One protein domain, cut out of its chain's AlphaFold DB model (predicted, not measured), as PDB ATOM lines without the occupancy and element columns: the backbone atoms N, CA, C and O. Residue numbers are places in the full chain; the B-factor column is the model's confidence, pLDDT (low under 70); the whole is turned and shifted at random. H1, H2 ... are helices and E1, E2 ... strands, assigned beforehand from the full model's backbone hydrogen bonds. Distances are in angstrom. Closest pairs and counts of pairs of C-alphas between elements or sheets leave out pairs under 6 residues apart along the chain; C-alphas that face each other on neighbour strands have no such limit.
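AT A GLANCE: This is residues 2 to 101 of the 133 residues of the protein "all-trans retinoic acid-induced differentiation factor" of Lingula unguis (UniProt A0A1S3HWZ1). Little of this rod is regular structure: the sheet E1 E2 E4 E3 makes one end, the hairpin E5 and E6 lies farther along, and residues 88 to 101 make the other end. The printed part has 100 residues with one named helix and six named strands, E1 H1 E2 E3 E4 E5 E6, mostly strand, the larger sheet mixed. It is loose, with a radius of gyration of the C-alphas of 16.0 A, spanning 54 by 23 by 19 A.

IN THESE COORDINATES: Find E4 at residues 53 to 59, 17.5 A long, and E3 at 44 to 50, 16.5 A. E2 is 28 to 32, H1 17 to 20, E5 73 to 77; E1, 4 to 6, begins at C-alpha 4 (-21.769, -37.073, 28.043), and E6, 83 to 87, ends at C-alpha 87 (-9.372, -19.685, 46.015).

HOW THE PARTS SIT: Look for N and O within hydrogen-bond range: N 48 and O 55, 2.9 A, in the hairpin E3 and E4; N 29 and O 56, 2.9 A, in antiparallel E2 and E4; N 5 and O 28, 2.9 A, in parallel E1 and E2; N 76 and O 84, 2.8 A, in the hairpin E5 and E6. E1, H1, E2 form a strand-helix-strand unit, parallel neighbours with a helix between, its crossover right-handed. H1 is not on the sheet and is too short for O i to N i+4 pairs.

THE WHOLE: The C-alphas farthest apart, Gly 51 and Lys 101, stand 55.6 A apart. The printed part has no cut; E2 to E3 and E4 to E5 are long links; no printed residue is under 70 in pLDDT.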
ATOM      1  N   VAL A   2     -16.461 -36.137  32.951       90.75
ATOM      2  CA  VAL A   2     -17.601 -36.703  32.206       90.75
ATOM      3  C   VAL A   2     -18.246 -35.597  31.382       90.75
ATOM      4  O   VAL A   2     -18.696 -34.616  31.959       90.75
ATOM      5  N   GLN A   3     -18.296 -35.780  30.063       96.00
ATOM      6  CA  GLN A   3     -18.876 -34.799  29.135       96.00
ATOM      7  C   GLN A   3     -20.239 -35.213  28.579       96.00
ATOM      8  O   GLN A   3     -21.019 -34.362  28.163       96.00
ATOM      9  N   TYR A   4     -20.542 -36.510  28.594       97.50
ATOM     10  CA  TYR A   4     -21.769 -37.073  28.043       97.50
ATOM     11  C   TYR A   4     -22.391 -38.006  29.075       97.50
ATOM     12  O   TYR A   4     -21.717 -38.911  29.572       97.50
ATOM     13  N   LEU A   5     -23.667 -37.794  29.386       96.94
ATOM     14  CA  LEU A   5     -24.421 -38.614  30.326       96.94
ATOM     15  C   LEU A   5     -25.839 -38.850  29.796       96.94
ATOM     16  O   LEU A   5     -26.552 -37.910  29.456       96.94
ATOM     17  N   VAL A   6     -26.245 -40.115  29.709       96.94
ATOM     18  CA  VAL A   6     -27.531 -40.529  29.132       96.94
ATOM     19  C   VAL A   6     -28.291 -41.346  30.168       96.94
ATOM     20  O   VAL A   6     -27.836 -42.413  30.577       96.94
ATOM     21  N   LEU A   7     -29.419 -40.810  30.624       96.12
ATOM     22  CA  LEU A   7     -30.242 -41.343  31.708       96.12
ATOM     23  C   LEU A   7     -31.727 -41.480  31.324       96.12
ATOM     24  O   LEU A   7     -32.526 -41.925  32.144       96.12
ATOM     25  N   ASP A   8     -32.096 -41.133  30.098       94.62
ATOM     26  CA  ASP A   8     -33.457 -41.113  29.549       94.62
ATOM     27  C   ASP A   8     -34.210 -42.451  29.596       94.62
ATOM     28  O   ASP A   8     -35.432 -42.466  29.726       94.62
ATOM     29  N   ALA A   9     -33.501 -43.577  29.562       94.00
ATOM     30  CA  ALA A   9     -34.093 -44.911  29.690       94.00
ATOM     31  C   ALA A   9     -34.293 -45.382  31.149       94.00
ATOM     32  O   ALA A   9     -34.572 -46.561  31.382       94.00
ATOM     33  N   ASN A  10     -34.137 -44.499  32.142       93.25
ATOM     34  CA  ASN A  10     -34.287 -44.826  33.563       93.25
ATOM     35  C   ASN A  10     -35.589 -44.242  34.141       93.25
ATOM     36  O   ASN A  10     -36.044 -43.191  33.693       93.25
ATOM     37  N   PRO A  11     -36.183 -44.865  35.177       93.12
ATOM     38  CA  PRO A  11     -37.384 -44.353  35.838       93.12
ATOM     39  C   PRO A  11     -37.053 -43.178  36.780       93.12
ATOM     40  O   PRO A  11     -37.203 -43.277  37.998       93.12
ATOM     41  N   LEU A  12     -36.559 -42.068  36.223       93.25
ATOM     42  CA  LEU A  12     -36.224 -40.855  36.969       93.25
ATOM     43  C   LEU A  12     -37.415 -39.898  36.994       93.25
ATOM     44  O   LEU A  12     -37.943 -39.523  35.952       93.25
ATOM     45  N   TYR A  13     -37.809 -39.464  38.188       91.00
ATOM     46  CA  TYR A  13     -38.931 -38.535  38.396       91.00
ATOM     47  C   TYR A  13     -38.494 -37.168  38.918       91.00
ATOM     48  O   TYR A  13     -39.291 -36.242  39.011       91.00
ATOM     49  N   ASN A  14     -37.239 -37.053  39.336       89.06
ATOM     50  CA  ASN A  14     -36.663 -35.817  39.826       89.06
ATOM     51  C   ASN A  14     -35.154 -35.887  39.605       89.06
ATOM     52  O   ASN A  14     -34.547 -36.924  39.866       89.06
ATOM     53  N   CYS A  15     -34.581 -34.796  39.117       92.06
ATOM     54  CA  CYS A  15     -33.148 -34.637  38.942       92.06
ATOM     55  C   CYS A  15     -32.730 -33.413  39.742       92.06
ATOM     56  O   CYS A  15     -32.779 -32.282  39.253       92.06
ATOM     57  N   SER A  16     -32.377 -33.645  41.006       93.69
ATOM     58  CA  SER A  16     -31.909 -32.575  41.875       93.69
ATOM     59  C   SER A  16     -30.536 -32.118  41.408       93.69
ATOM     60  O   SER A  16     -29.708 -32.935  41.017       93.69
ATOM     61  N   VAL A  17     -30.247 -30.822  41.514       94.50
ATOM     62  CA  VAL A  17     -28.904 -30.285  41.234       94.50
ATOM     63  C   VAL A  17     -27.813 -30.983  42.056       94.50
ATOM     64  O   VAL A  17     -26.698 -31.164  41.575       94.50
ATOM     65  N   GLU A  18     -28.150 -31.448  43.263       95.25
ATOM     66  CA  GLU A  18     -27.228 -32.160  44.155       95.25
ATOM     67  C   GLU A  18     -26.781 -33.523  43.614       95.25
ATOM     68  O   GLU A  18     -25.641 -33.921  43.847       95.25
ATOM     69  N   ASP A  19     -27.630 -34.210  42.844       93.88
ATOM     70  CA  ASP A  19     -27.305 -35.524  42.269       93.88
ATOM     71  C   ASP A  19     -26.209 -35.421  41.193       93.88
ATOM     72  O   ASP A  19     -25.526 -36.397  40.885       93.88
ATOM     73  N   PHE A  20     -26.015 -34.216  40.644       94.50
ATOM     74  CA  PHE A  20     -25.047 -33.907  39.590       94.50
ATOM     75  C   PHE A  20     -23.871 -33.063  40.104       94.50
ATOM     76  O   PHE A  20     -23.085 -32.533  39.310       94.50
ATOM     77  N   ARG A  21     -23.720 -32.932  41.428       95.31
ATOM     78  CA  ARG A  21     -22.605 -32.210  42.045       95.31
ATOM     79  C   ARG A  21     -21.261 -32.791  41.593       95.31
ATOM     80  O   ARG A  21     -21.056 -34.002  41.579       95.31
ATOM     81  N   GLY A  22     -20.326 -31.912  41.243       93.62
ATOM     82  CA  GLY A  22     -18.989 -32.277  40.772       93.62
ATOM     83  C   GLY A  22     -18.906 -32.662  39.289       93.62
ATOM     84  O   GLY A  22     -17.801 -32.840  38.774       93.62
ATOM     85  N   LEU A  23     -20.031 -32.744  38.568       94.88
ATOM     86  CA  LEU A  23     -20.039 -32.885  37.110       94.88
ATOM     87  C   LEU A  23     -19.909 -31.496  36.478       94.88
ATOM     88  O   LEU A  23     -20.900 -30.826  36.208       94.88
ATOM     89  N   THR A  24     -18.675 -31.025  36.319       94.06
ATOM     90  CA  THR A  24     -18.367 -29.628  35.964       94.06
ATOM     91  C   THR A  24     -18.134 -29.372  34.472       94.06
ATOM     92  O   THR A  24     -17.796 -28.253  34.112       94.06
ATOM     93  N   ASP A  25     -18.290 -30.375  33.609       94.38
ATOM     94  CA  ASP A  25     -17.977 -30.276  32.169       94.38
ATOM     95  C   ASP A  25     -18.939 -31.123  31.325       94.38
ATOM     96  O   ASP A  25     -18.557 -31.709  30.317       94.38
ATOM     97  N   LEU A  26     -20.198 -31.254  31.755       95.75
ATOM     98  CA  LEU A  26     -21.217 -31.935  30.962       95.75
ATOM     99  C   LEU A  26     -21.557 -31.093  29.732       95.75
ATOM    100  O   LEU A  26     -22.251 -30.085  29.804       95.75
ATOM    101  N   TYR A  27     -21.129 -31.554  28.566       96.31
ATOM    102  CA  TYR A  27     -21.590 -30.991  27.308       96.31
ATOM    103  C   TYR A  27     -22.992 -31.493  26.943       96.31
ATOM    104  O   TYR A  27     -23.771 -30.753  26.348       96.31
ATOM    105  N   PHE A  28     -23.324 -32.737  27.302       97.69
ATOM    106  CA  PHE A  28     -24.582 -33.381  26.936       97.69
ATOM    107  C   PHE A  28     -25.153 -34.198  28.097       97.69
ATOM    108  O   PHE A  28     -24.510 -35.128  28.592       97.69
ATOM    109  N   LEU A  29     -26.392 -33.895  28.476       97.56
ATOM    110  CA  LEU A  29     -27.182 -34.665  29.428       97.56
ATOM    111  C   LEU A  29     -28.534 -35.014  28.807       97.56
ATOM    112  O   LEU A  29     -29.255 -34.134  28.353       97.56
ATOM    113  N   SER A  30     -28.898 -36.291  28.817       97.44
ATOM    114  CA  SER A  30     -30.223 -36.755  28.407       97.44
ATOM    115  C   SER A  30     -30.940 -37.381  29.597       97.44
ATOM    116  O   SER A  30     -30.377 -38.239  30.275       97.44
ATOM    117  N   VAL A  31     -32.160 -36.931  29.875       96.94
ATOM    118  CA  VAL A  31     -32.995 -37.381  30.996       96.94
ATOM    119  C   VAL A  31     -34.441 -37.594  30.531       96.94
ATOM    120  O   VAL A  31     -34.839 -37.043  29.503       96.94
ATOM    121  N   PRO A  32     -35.255 -38.387  31.246       96.69
ATOM    122  CA  PRO A  32     -36.670 -38.541  30.912       96.69
ATOM    123  C   PRO A  32     -37.423 -37.221  31.120       96.69
ATOM    124  O   PRO A  32     -37.072 -36.457  32.013       96.69
ATOM    125  N   THR A  33     -38.515 -36.973  30.393       94.69
ATOM    126  CA  THR A  33     -39.356 -35.763  30.570       94.69
ATOM    127  C   THR A  33     -40.017 -35.644  31.940       94.69
ATOM    128  O   THR A  33     -40.465 -34.564  32.318       94.69
ATOM    129  N   THR A  34     -40.069 -36.734  32.703       93.62
ATOM    130  CA  THR A  34     -40.476 -36.725  34.112       93.62
ATOM    131  C   THR A  34     -39.446 -36.068  35.028       93.62
ATOM    132  O   THR A  34     -39.755 -35.844  36.191       93.62
ATOM    133  N   CYS A  35     -38.252 -35.735  34.532       92.31
ATOM    134  CA  CYS A  35     -37.240 -34.964  35.236       92.31
ATOM    135  C   CYS A  35     -36.781 -33.760  34.385       92.31
ATOM    136  O   CYS A  35     -36.618 -33.838  33.165       92.31
ATOM    137  N   SER A  36     -36.562 -32.624  35.044       93.31
ATOM    138  CA  SER A  36     -36.015 -31.421  34.409       93.31
ATOM    139  C   SER A  36     -34.489 -31.461  34.368       93.31
ATOM    140  O   SER A  36     -33.850 -32.091  35.210       93.31
ATOM    141  N   CYS A  37     -33.892 -30.717  33.436       96.00
ATOM    142  CA  CYS A  37     -32.459 -30.450  33.470       96.00
ATOM    143  C   CYS A  37     -32.065 -29.821  34.822       96.00
ATOM    144  O   CYS A  37     -32.679 -28.825  35.218       96.00
ATOM    145  N   PRO A  38     -31.045 -30.342  35.524       95.50
ATOM    146  CA  PRO A  38     -30.587 -29.766  36.785       95.50
ATOM    147  C   PRO A  38     -30.133 -28.317  36.566       95.50
ATOM    148  O   PRO A  38     -29.346 -28.040  35.662       95.50
ATOM    149  N   GLY A  39     -30.672 -27.390  37.363       92.06
ATOM    150  CA  GLY A  39     -30.405 -25.949  37.259       92.06
ATOM    151  C   GLY A  39     -31.157 -25.226  36.131       92.06
ATOM    152  O   GLY A  39     -31.018 -24.009  35.981       92.06
ATOM    153  N   GLU A  40     -31.972 -25.959  35.366       92.50
ATOM    154  CA  GLU A  40     -32.844 -25.442  34.306       92.50
ATOM    155  C   GLU A  40     -32.106 -24.497  33.333       92.50
ATOM    156  O   GLU A  40     -30.924 -24.675  33.044       92.50
ATOM    157  N   LEU A  41     -32.779 -23.465  32.817       91.62
ATOM    158  CA  LEU A  41     -32.238 -22.528  31.821       91.62
ATOM    159  C   LEU A  41     -31.018 -21.723  32.297       91.62
ATOM    160  O   LEU A  41     -30.361 -21.065  31.497       91.62
ATOM    161  N   THR A  42     -30.715 -21.724  33.598       90.00
ATOM    162  CA  THR A  42     -29.546 -21.002  34.126       90.00
ATOM    163  C   THR A  42     -28.253 -21.806  34.020       90.00
ATOM    164  O   THR A  42     -27.169 -21.224  34.065       90.00
ATOM    165  N   ALA A  43     -28.372 -23.125  33.859       93.69
ATOM    166  CA  ALA A  43     -27.270 -24.076  33.910       93.69
ATOM    167  C   ALA A  43     -26.875 -24.651  32.547       93.69
ATOM    168  O   ALA A  43     -25.876 -25.364  32.474       93.69
ATOM    169  N   TRP A  44     -27.635 -24.360  31.492       95.56
ATOM    170  CA  TRP A  44     -27.471 -24.954  30.165       95.56
ATOM    171  C   TRP A  44     -27.622 -23.893  29.078       95.56
ATOM    172  O   TRP A  44     -28.435 -22.978  29.210       95.56
ATOM    173  N   GLU A  45     -26.838 -24.012  28.011       96.06
ATOM    174  CA  GLU A  45     -26.949 -23.170  26.817       96.06
ATOM    175  C   GLU A  45     -28.232 -23.465  26.043       96.06
ATOM    176  O   GLU A  45     -28.891 -22.539  25.570       96.06
ATOM    177  N   ASP A  46     -28.591 -24.746  25.943       97.06
ATOM    178  CA  ASP A  46     -29.785 -25.193  25.239       97.06
ATOM    179  C   ASP A  46     -30.474 -26.350  25.970       97.06
ATOM    180  O   ASP A  46     -29.832 -27.238  26.540       97.06
ATOM    181  N   ILE A  47     -31.805 -26.334  25.946       97.44
ATOM    182  CA  ILE A  47     -32.646 -27.404  26.480       97.44
ATOM    183  C   ILE A  47     -33.687 -27.745  25.424       97.44
ATOM    184  O   ILE A  47     -34.561 -26.939  25.105       97.44
ATOM    185  N   THR A  48     -33.634 -28.974  24.921       97.12
ATOM    186  CA  THR A  48     -34.567 -29.475  23.913       97.12
ATOM    187  C   THR A  48     -35.380 -30.634  24.460       97.12
ATOM    188  O   THR A  48     -34.865 -31.536  25.114       97.12
ATOM    189  N   ILE A  49     -36.680 -30.623  24.177       96.12
ATOM    190  CA  ILE A  49     -37.593 -31.699  24.559       96.12
ATOM    191  C   ILE A  49     -38.052 -32.390  23.279       96.12
ATOM    192  O   ILE A  49     -38.615 -31.752  22.390       96.12
ATOM    193  N   GLN A  50     -37.808 -33.696  23.180       94.88
ATOM    194  CA  GLN A  50     -38.215 -34.524  22.047       94.88
ATOM    195  C   GLN A  50     -38.880 -35.804  22.557       94.88
ATOM    196  O   GLN A  50     -38.236 -36.692  23.115       94.88
ATOM    197  N   GLY A  51     -40.196 -35.910  22.362       93.06
ATOM    198  CA  GLY A  51     -40.969 -37.045  22.867       93.06
ATOM    199  C   GLY A  51     -40.918 -37.127  24.394       93.06
ATOM    200  O   GLY A  51     -41.331 -36.189  25.071       93.06
ATOM    201  N   ASN A  52     -40.405 -38.242  24.922       93.81
ATOM    202  CA  ASN A  52     -40.253 -38.482  26.364       93.81
ATOM    203  C   ASN A  52     -38.835 -38.193  26.879       93.81
ATOM    204  O   ASN A  52     -38.485 -38.609  27.982       93.81
ATOM    205  N   ILE A  53     -38.021 -37.499  26.082       96.00
ATOM    206  CA  ILE A  53     -36.625 -37.203  26.386       96.00
ATOM    207  C   ILE A  53     -36.453 -35.691  26.492       96.00
ATOM    208  O   ILE A  53     -36.859 -34.940  25.602       96.00
ATOM    209  N   THR A  54     -35.802 -35.258  27.561       96.69
ATOM    210  CA  THR A  54     -35.271 -33.908  27.724       96.69
ATOM    211  C   THR A  54     -33.757 -33.974  27.551       96.69
ATOM    212  O   THR A  54     -33.081 -34.771  28.200       96.69
ATOM    213  N   THR A  55     -33.218 -33.145  26.667       97.50
ATOM    214  CA  THR A  55     -31.784 -33.038  26.403       97.50
ATOM    215  C   THR A  55     -31.297 -31.662  26.831       97.50
ATOM    216  O   THR A  55     -31.852 -30.654  26.407       97.50
ATOM    217  N   CYS A  56     -30.250 -31.629  27.646       97.44
ATOM    218  CA  CYS A  56     -29.590 -30.434  28.152       97.44
ATOM    219  C   CYS A  56     -28.193 -30.365  27.527       97.44
ATOM    220  O   CYS A  56     -27.433 -31.336  27.616       97.44
ATOM    221  N   GLN A  57     -27.861 -29.257  26.866       97.56
ATOM    222  CA  GLN A  57     -26.595 -29.084  26.156       97.56
ATOM    223  C   GLN A  57     -25.844 -27.838  26.608       97.56
ATOM    224  O   GLN A  57     -26.449 -26.817  26.929       97.56
ATOM    225  N   GLY A  58     -24.515 -27.955  26.626       95.50
ATOM    226  CA  GLY A  58     -23.598 -26.874  26.974       95.50
ATOM    227  C   GLY A  58     -23.769 -26.419  28.420       95.50
ATOM    228  O   GLY A  58     -24.419 -25.410  28.681       95.50
ATOM    229  N   GLN A  59     -23.213 -27.160  29.381       94.75
ATOM    230  CA  GLN A  59     -23.273 -26.750  30.783       94.75
ATOM    231  C   GLN A  59     -22.604 -25.386  30.990       94.75
ATOM    232  O   GLN A  59     -21.428 -25.180  30.692       94.75
ATOM    233  N   ILE A  60     -23.345 -24.480  31.616       92.19
ATOM    234  CA  ILE A  60     -22.857 -23.187  32.080       92.19
ATOM    235  C   ILE A  60     -22.282 -23.394  33.481       92.19
ATOM    236  O   ILE A  60     -23.009 -23.654  34.439       92.19
ATOM    237  N   THR A  61     -20.962 -23.301  33.604       85.38
ATOM    238  CA  THR A  61     -20.235 -23.647  34.834       85.38
ATOM    239  C   THR A  61     -20.329 -22.566  35.903       85.38
ATOM    240  O   THR A  61     -20.717 -22.852  37.030       85.38
ATOM    241  N   CYS A  62     -19.989 -21.319  35.580       87.38
ATOM    242  CA  CYS A  62     -20.275 -20.198  36.465       87.38
ATOM    243  C   CYS A  62     -20.352 -18.867  35.713       87.38
ATOM    244  O   CYS A  62     -19.576 -18.609  34.796       87.38
ATOM    245  N   ARG A  63     -21.255 -17.991  36.168       81.25
ATOM    246  CA  ARG A  63     -21.263 -16.563  35.844       81.25
ATOM    247  C   ARG A  63     -20.874 -15.756  37.083       81.25
ATOM    248  O   ARG A  63     -21.629 -15.741  38.055       81.25
ATOM    249  N   GLN A  64     -19.733 -15.063  37.034       74.06
ATOM    250  CA  GLN A  64     -19.270 -14.197  38.132       74.06
ATOM    251  C   GLN A  64     -20.309 -13.145  38.551       74.06
ATOM    252  O   GLN A  64     -20.375 -12.797  39.726       74.06
ATOM    253  N   ASP A  65     -21.157 -12.688  37.628       73.44
ATOM    254  CA  ASP A  65     -22.183 -11.675  37.907       73.44
ATOM    255  C   ASP A  65     -23.289 -12.172  38.856       73.44
ATOM    256  O   ASP A  65     -23.938 -11.372  39.527       73.44
ATOM    257  N   LEU A  66     -23.514 -13.491  38.916       76.00
ATOM    258  CA  LEU A  66     -24.555 -14.117  39.743       76.00
ATOM    259  C   LEU A  66     -24.016 -14.624  41.086       76.00
ATOM    260  O   LEU A  66     -24.779 -14.751  42.044       76.00
ATOM    261  N   VAL A  67     -22.715 -14.914  41.163       83.00
ATOM    262  CA  VAL A  67     -22.068 -15.512  42.338       83.00
ATOM    263  C   VAL A  67     -20.955 -14.580  42.821       83.00
ATOM    264  O   VAL A  67     -19.820 -14.675  42.347       83.00
ATOM    265  N   PRO A  68     -21.252 -13.660  43.758       86.94
ATOM    266  CA  PRO A  68     -20.257 -12.726  44.263       86.94
ATOM    267  C   PRO A  68     -19.229 -13.465  45.125       86.94
ATOM    268  O   PRO A  68     -19.483 -13.801  46.286       86.94
ATOM    269  N   CYS A  69     -18.051 -13.706  44.557       90.75
ATOM    270  CA  CYS A  69     -16.935 -14.320  45.263       90.75
ATOM    271  C   CYS A  69     -16.102 -13.281  46.041       90.75
ATOM    272  O   CYS A  69     -15.977 -12.132  45.611       90.75
ATOM    273  N   PRO A  70     -15.553 -13.643  47.219       90.81
ATOM    274  CA  PRO A  70     -14.682 -12.759  47.991       90.81
ATOM    275  C   PRO A  70     -13.383 -12.417  47.242       90.81
ATOM    276  O   PRO A  70     -13.012 -13.059  46.262       90.81
ATOM    277  N   ALA A  71     -12.657 -11.409  47.727       87.75
ATOM    278  CA  ALA A  71     -11.357 -11.050  47.161       87.75
ATOM    279  C   ALA A  71     -10.377 -12.240  47.201       87.75
ATOM    280  O   ALA A  71     -10.343 -12.984  48.181       87.75
ATOM    281  N   SER A  72      -9.536 -12.368  46.171       91.62
ATOM    282  CA  SER A  72      -8.578 -13.481  45.992       91.62
ATOM    283  C   SER A  72      -9.233 -14.857  45.795       91.62
ATOM    284  O   SER A  72      -8.713 -15.898  46.216       91.62
ATOM    285  N   SER A  73     -10.424 -14.852  45.205       92.94
ATOM    286  CA  SER A  73     -11.124 -16.050  44.773       92.94
ATOM    287  C   SER A  73     -11.835 -15.787  43.455       92.94
ATOM    288  O   SER A  73     -12.221 -14.654  43.154       92.94
ATOM    289  N   HIS A  74     -12.040 -16.847  42.692       92.00
ATOM    290  CA  HIS A  74     -12.772 -16.825  41.440       92.00
ATOM    291  C   HIS A  74     -13.954 -17.782  41.526       92.00
ATOM    292  O   HIS A  74     -13.970 -18.727  42.320       92.00
ATOM    293  N   CYS A  75     -14.966 -17.530  40.701       92.38
ATOM    294  CA  CYS A  75     -16.068 -18.464  40.617       92.38
ATOM    295  C   CYS A  75     -15.658 -19.713  39.834       92.38
ATOM    296  O   CYS A  75     -15.029 -19.615  38.781       92.38
ATOM    297  N   ALA A  76     -16.057 -20.873  40.339       92.12
ATOM    298  CA  ALA A  76     -15.887 -22.173  39.723       92.12
ATOM    299  C   ALA A  76     -17.236 -22.902  39.709       92.12
ATOM    300  O   ALA A  76     -18.032 -22.787  40.641       92.12
ATOM    301  N   GLY A  77     -17.518 -23.652  38.645       92.19
ATOM    302  CA  GLY A  77     -18.700 -24.513  38.629       92.19
ATOM    303  C   GLY A  77     -18.500 -25.746  39.504       92.19
ATOM    304  O   GLY A  77     -17.396 -26.279  39.573       92.19
ATOM    305  N   ASN A  78     -19.574 -26.224  40.132       93.69
ATOM    306  CA  ASN A  78     -19.600 -27.454  40.934       93.69
ATOM    307  C   ASN A  78     -20.749 -28.395  40.517       93.69
ATOM    308  O   ASN A  78     -21.271 -29.169  41.318       93.69
ATOM    309  N   GLY A  79     -21.181 -28.312  39.260       94.19
ATOM    310  CA  GLY A  79     -22.319 -29.065  38.730       94.19
ATOM    311  C   GLY A  79     -23.283 -28.167  37.954       94.19
ATOM    312  O   GLY A  79     -23.158 -26.941  38.007       94.19
ATOM    313  N   PRO A  80     -24.243 -28.727  37.205       94.31
ATOM    314  CA  PRO A  80     -25.262 -27.934  36.531       94.31
ATOM    315  C   PRO A  80     -26.109 -27.165  37.555       94.31
ATOM    316  O   PRO A  80     -26.734 -27.760  38.434       94.31
ATOM    317  N   GLY A  81     -26.096 -25.834  37.475       91.38
ATOM    318  CA  GLY A  81     -26.811 -24.960  38.413       91.38
ATOM    319  C   GLY A  81     -26.153 -24.839  39.788       91.38
ATOM    320  O   GLY A  81     -26.718 -24.209  40.679       91.38
ATOM    321  N   LEU A  82     -24.961 -25.416  39.967       92.75
ATOM    322  CA  LEU A  82     -24.162 -25.317  41.181       92.75
ATOM    323  C   LEU A  82     -22.865 -24.582  40.875       92.75
ATOM    324  O   LEU A  82     -22.092 -24.977  40.005       92.75
ATOM    325  N   ALA A  83     -22.598 -23.541  41.648       91.12
ATOM    326  CA  ALA A  83     -21.373 -22.771  41.567       91.12
ATOM    327  C   ALA A  83     -20.806 -22.551  42.969       91.12
ATOM    328  O   ALA A  83     -21.541 -22.460  43.955       91.12
ATOM    329  N   GLU A  84     -19.488 -22.470  43.049       91.12
ATOM    330  CA  GLU A  84     -18.743 -22.222  44.272       91.12
ATOM    331  C   GLU A  84     -17.598 -21.245  44.021       91.12
ATOM    332  O   GLU A  84     -17.211 -20.980  42.886       91.12
ATOM    333  N   CYS A  85     -17.047 -20.687  45.093       92.19
ATOM    334  CA  CYS A  85     -15.877 -19.825  44.996       92.19
ATOM    335  C   CYS A  85     -14.628 -20.636  45.327       92.19
ATOM    336  O   CYS A  85     -14.478 -21.115  46.453       92.19
ATOM    337  N   SER A  86     -13.737 -20.759  44.349       92.00
ATOM    338  CA  SER A  86     -12.426 -21.379  44.513       92.00
ATOM    339  C   SER A  86     -11.378 -20.314  44.797       92.00
ATOM    340  O   SER A  86     -11.406 -19.223  44.229       92.00
ATOM    341  N   CYS A  87     -10.457 -20.610  45.712       93.31
ATOM    342  CA  CYS A  87      -9.372 -19.685  46.015       93.31
ATOM    343  C   CYS A  87      -8.393 -19.585  44.849       93.31
ATOM    344  O   CYS A  87      -8.083 -20.586  44.203       93.31
ATOM    345  N   ASP A  88      -7.873 -18.380  44.628       93.44
ATOM    346  CA  ASP A  88      -6.777 -18.175  43.687       93.44
ATOM    347  C   ASP A  88      -5.515 -18.898  44.162       93.44
ATOM    348  O   ASP A  88      -5.349 -19.217  45.348       93.44
ATOM    349  N   GLU A  89      -4.584 -19.133  43.239       90.69
ATOM    350  CA  GLU A  89      -3.320 -19.779  43.576       90.69
ATOM    351  C   GLU A  89      -2.617 -19.070  44.748       90.69
ATOM    352  O   GLU A  89      -2.538 -17.842  44.835       90.69
ATOM    353  N   GLY A  90      -2.133 -19.867  45.705       88.69
ATOM    354  CA  GLY A  90      -1.461 -19.372  46.910       88.69
ATOM    355  C   GLY A  90      -2.384 -18.861  48.026       88.69
ATOM    356  O   GLY A  90      -1.883 -18.596  49.124       88.69
ATOM    357  N   HIS A  91      -3.697 -18.782  47.791       91.19
ATOM    358  CA  HIS A  91      -4.692 -18.382  48.786       91.19
ATOM    359  C   HIS A  91      -5.439 -19.589  49.355       91.19
ATOM    360  O   HIS A  91      -5.704 -20.570  48.667       91.19
ATOM    361  N   HIS A  92      -5.781 -19.535  50.640       89.44
ATOM    362  CA  HIS A  92      -6.539 -20.590  51.314       89.44
ATOM    363  C   HIS A  92      -7.269 -20.072  52.557       89.44
ATOM    364  O   HIS A  92      -7.218 -18.890  52.914       89.44
ATOM    365  N   GLY A  93      -7.960 -20.985  53.238       86.56
ATOM    366  CA  GLY A  93      -8.712 -20.701  54.452       86.56
ATOM    367  C   GLY A  93     -10.059 -20.031  54.183       86.56
ATOM    368  O   GLY A  93     -10.532 -19.943  53.053       86.56
ATOM    369  N   TYR A  94     -10.698 -19.568  55.258       86.88
ATOM    370  CA  TYR A  94     -11.996 -18.903  55.167       86.88
ATOM    371  C   TYR A  94     -11.906 -17.660  54.272       86.88
ATOM    372  O   TYR A  94     -11.048 -16.804  54.499       86.88
ATOM    373  N   LYS A  95     -12.783 -17.583  53.260       88.44
ATOM    374  CA  LYS A  95     -12.833 -16.504  52.255       88.44
ATOM    375  C   LYS A  95     -11.496 -16.245  51.546       88.44
ATOM    376  O   LYS A  95     -11.213 -15.103  51.200       88.44
ATOM    377  N   CYS A  96     -10.650 -17.268  51.404       91.75
ATOM    378  CA  CYS A  96      -9.363 -17.168  50.706       91.75
ATOM    379  C   CYS A  96      -8.445 -16.056  51.247       91.75
ATOM    380  O   CYS A  96      -7.587 -15.535  50.549       91.75
ATOM    381  N   SER A  97      -8.625 -15.671  52.516       90.50
ATOM    382  CA  SER A  97      -7.938 -14.513  53.098       90.50
ATOM    383  C   SER A  97      -6.546 -14.840  53.647       90.50
ATOM    384  O   SER A  97      -5.859 -13.949  54.141       90.50
ATOM    385  N   ARG A  98      -6.128 -16.113  53.631       89.38
ATOM    386  CA  ARG A  98      -4.802 -16.530  54.103       89.38
ATOM    387  C   ARG A  98      -3.888 -16.789  52.918       89.38
ATOM    388  O   ARG A  98      -4.286 -17.445  51.964       89.38
ATOM    389  N   GLN A  99      -2.650 -16.334  53.039       89.19
ATOM    390  CA  GLN A  99      -1.564 -16.615  52.106       89.19
ATOM    391  C   GLN A  99      -0.408 -17.290  52.850       89.19
ATOM    392  O   GLN A  99      -0.275 -17.173  54.072       89.19
ATOM    393  N   GLY A 100       0.448 -17.991  52.109       81.94
ATOM    394  CA  GLY A 100       1.618 -18.670  52.665       81.94
ATOM    395  C   GLY A 100       1.291 -20.018  53.312       81.94
ATOM    396  O   GLY A 100       0.175 -20.523  53.229       81.94
ATOM    397  N   LYS A 101       2.284 -20.655  53.934       80.06
ATOM    398  CA  LYS A 101       2.138 -21.993  54.530       80.06
ATOM    399  C   LYS A 101       1.868 -21.877  56.026       80.06
ATOM    400  O   LYS A 101       2.434 -21.013  56.692       80.06
TER     401      LYS A 101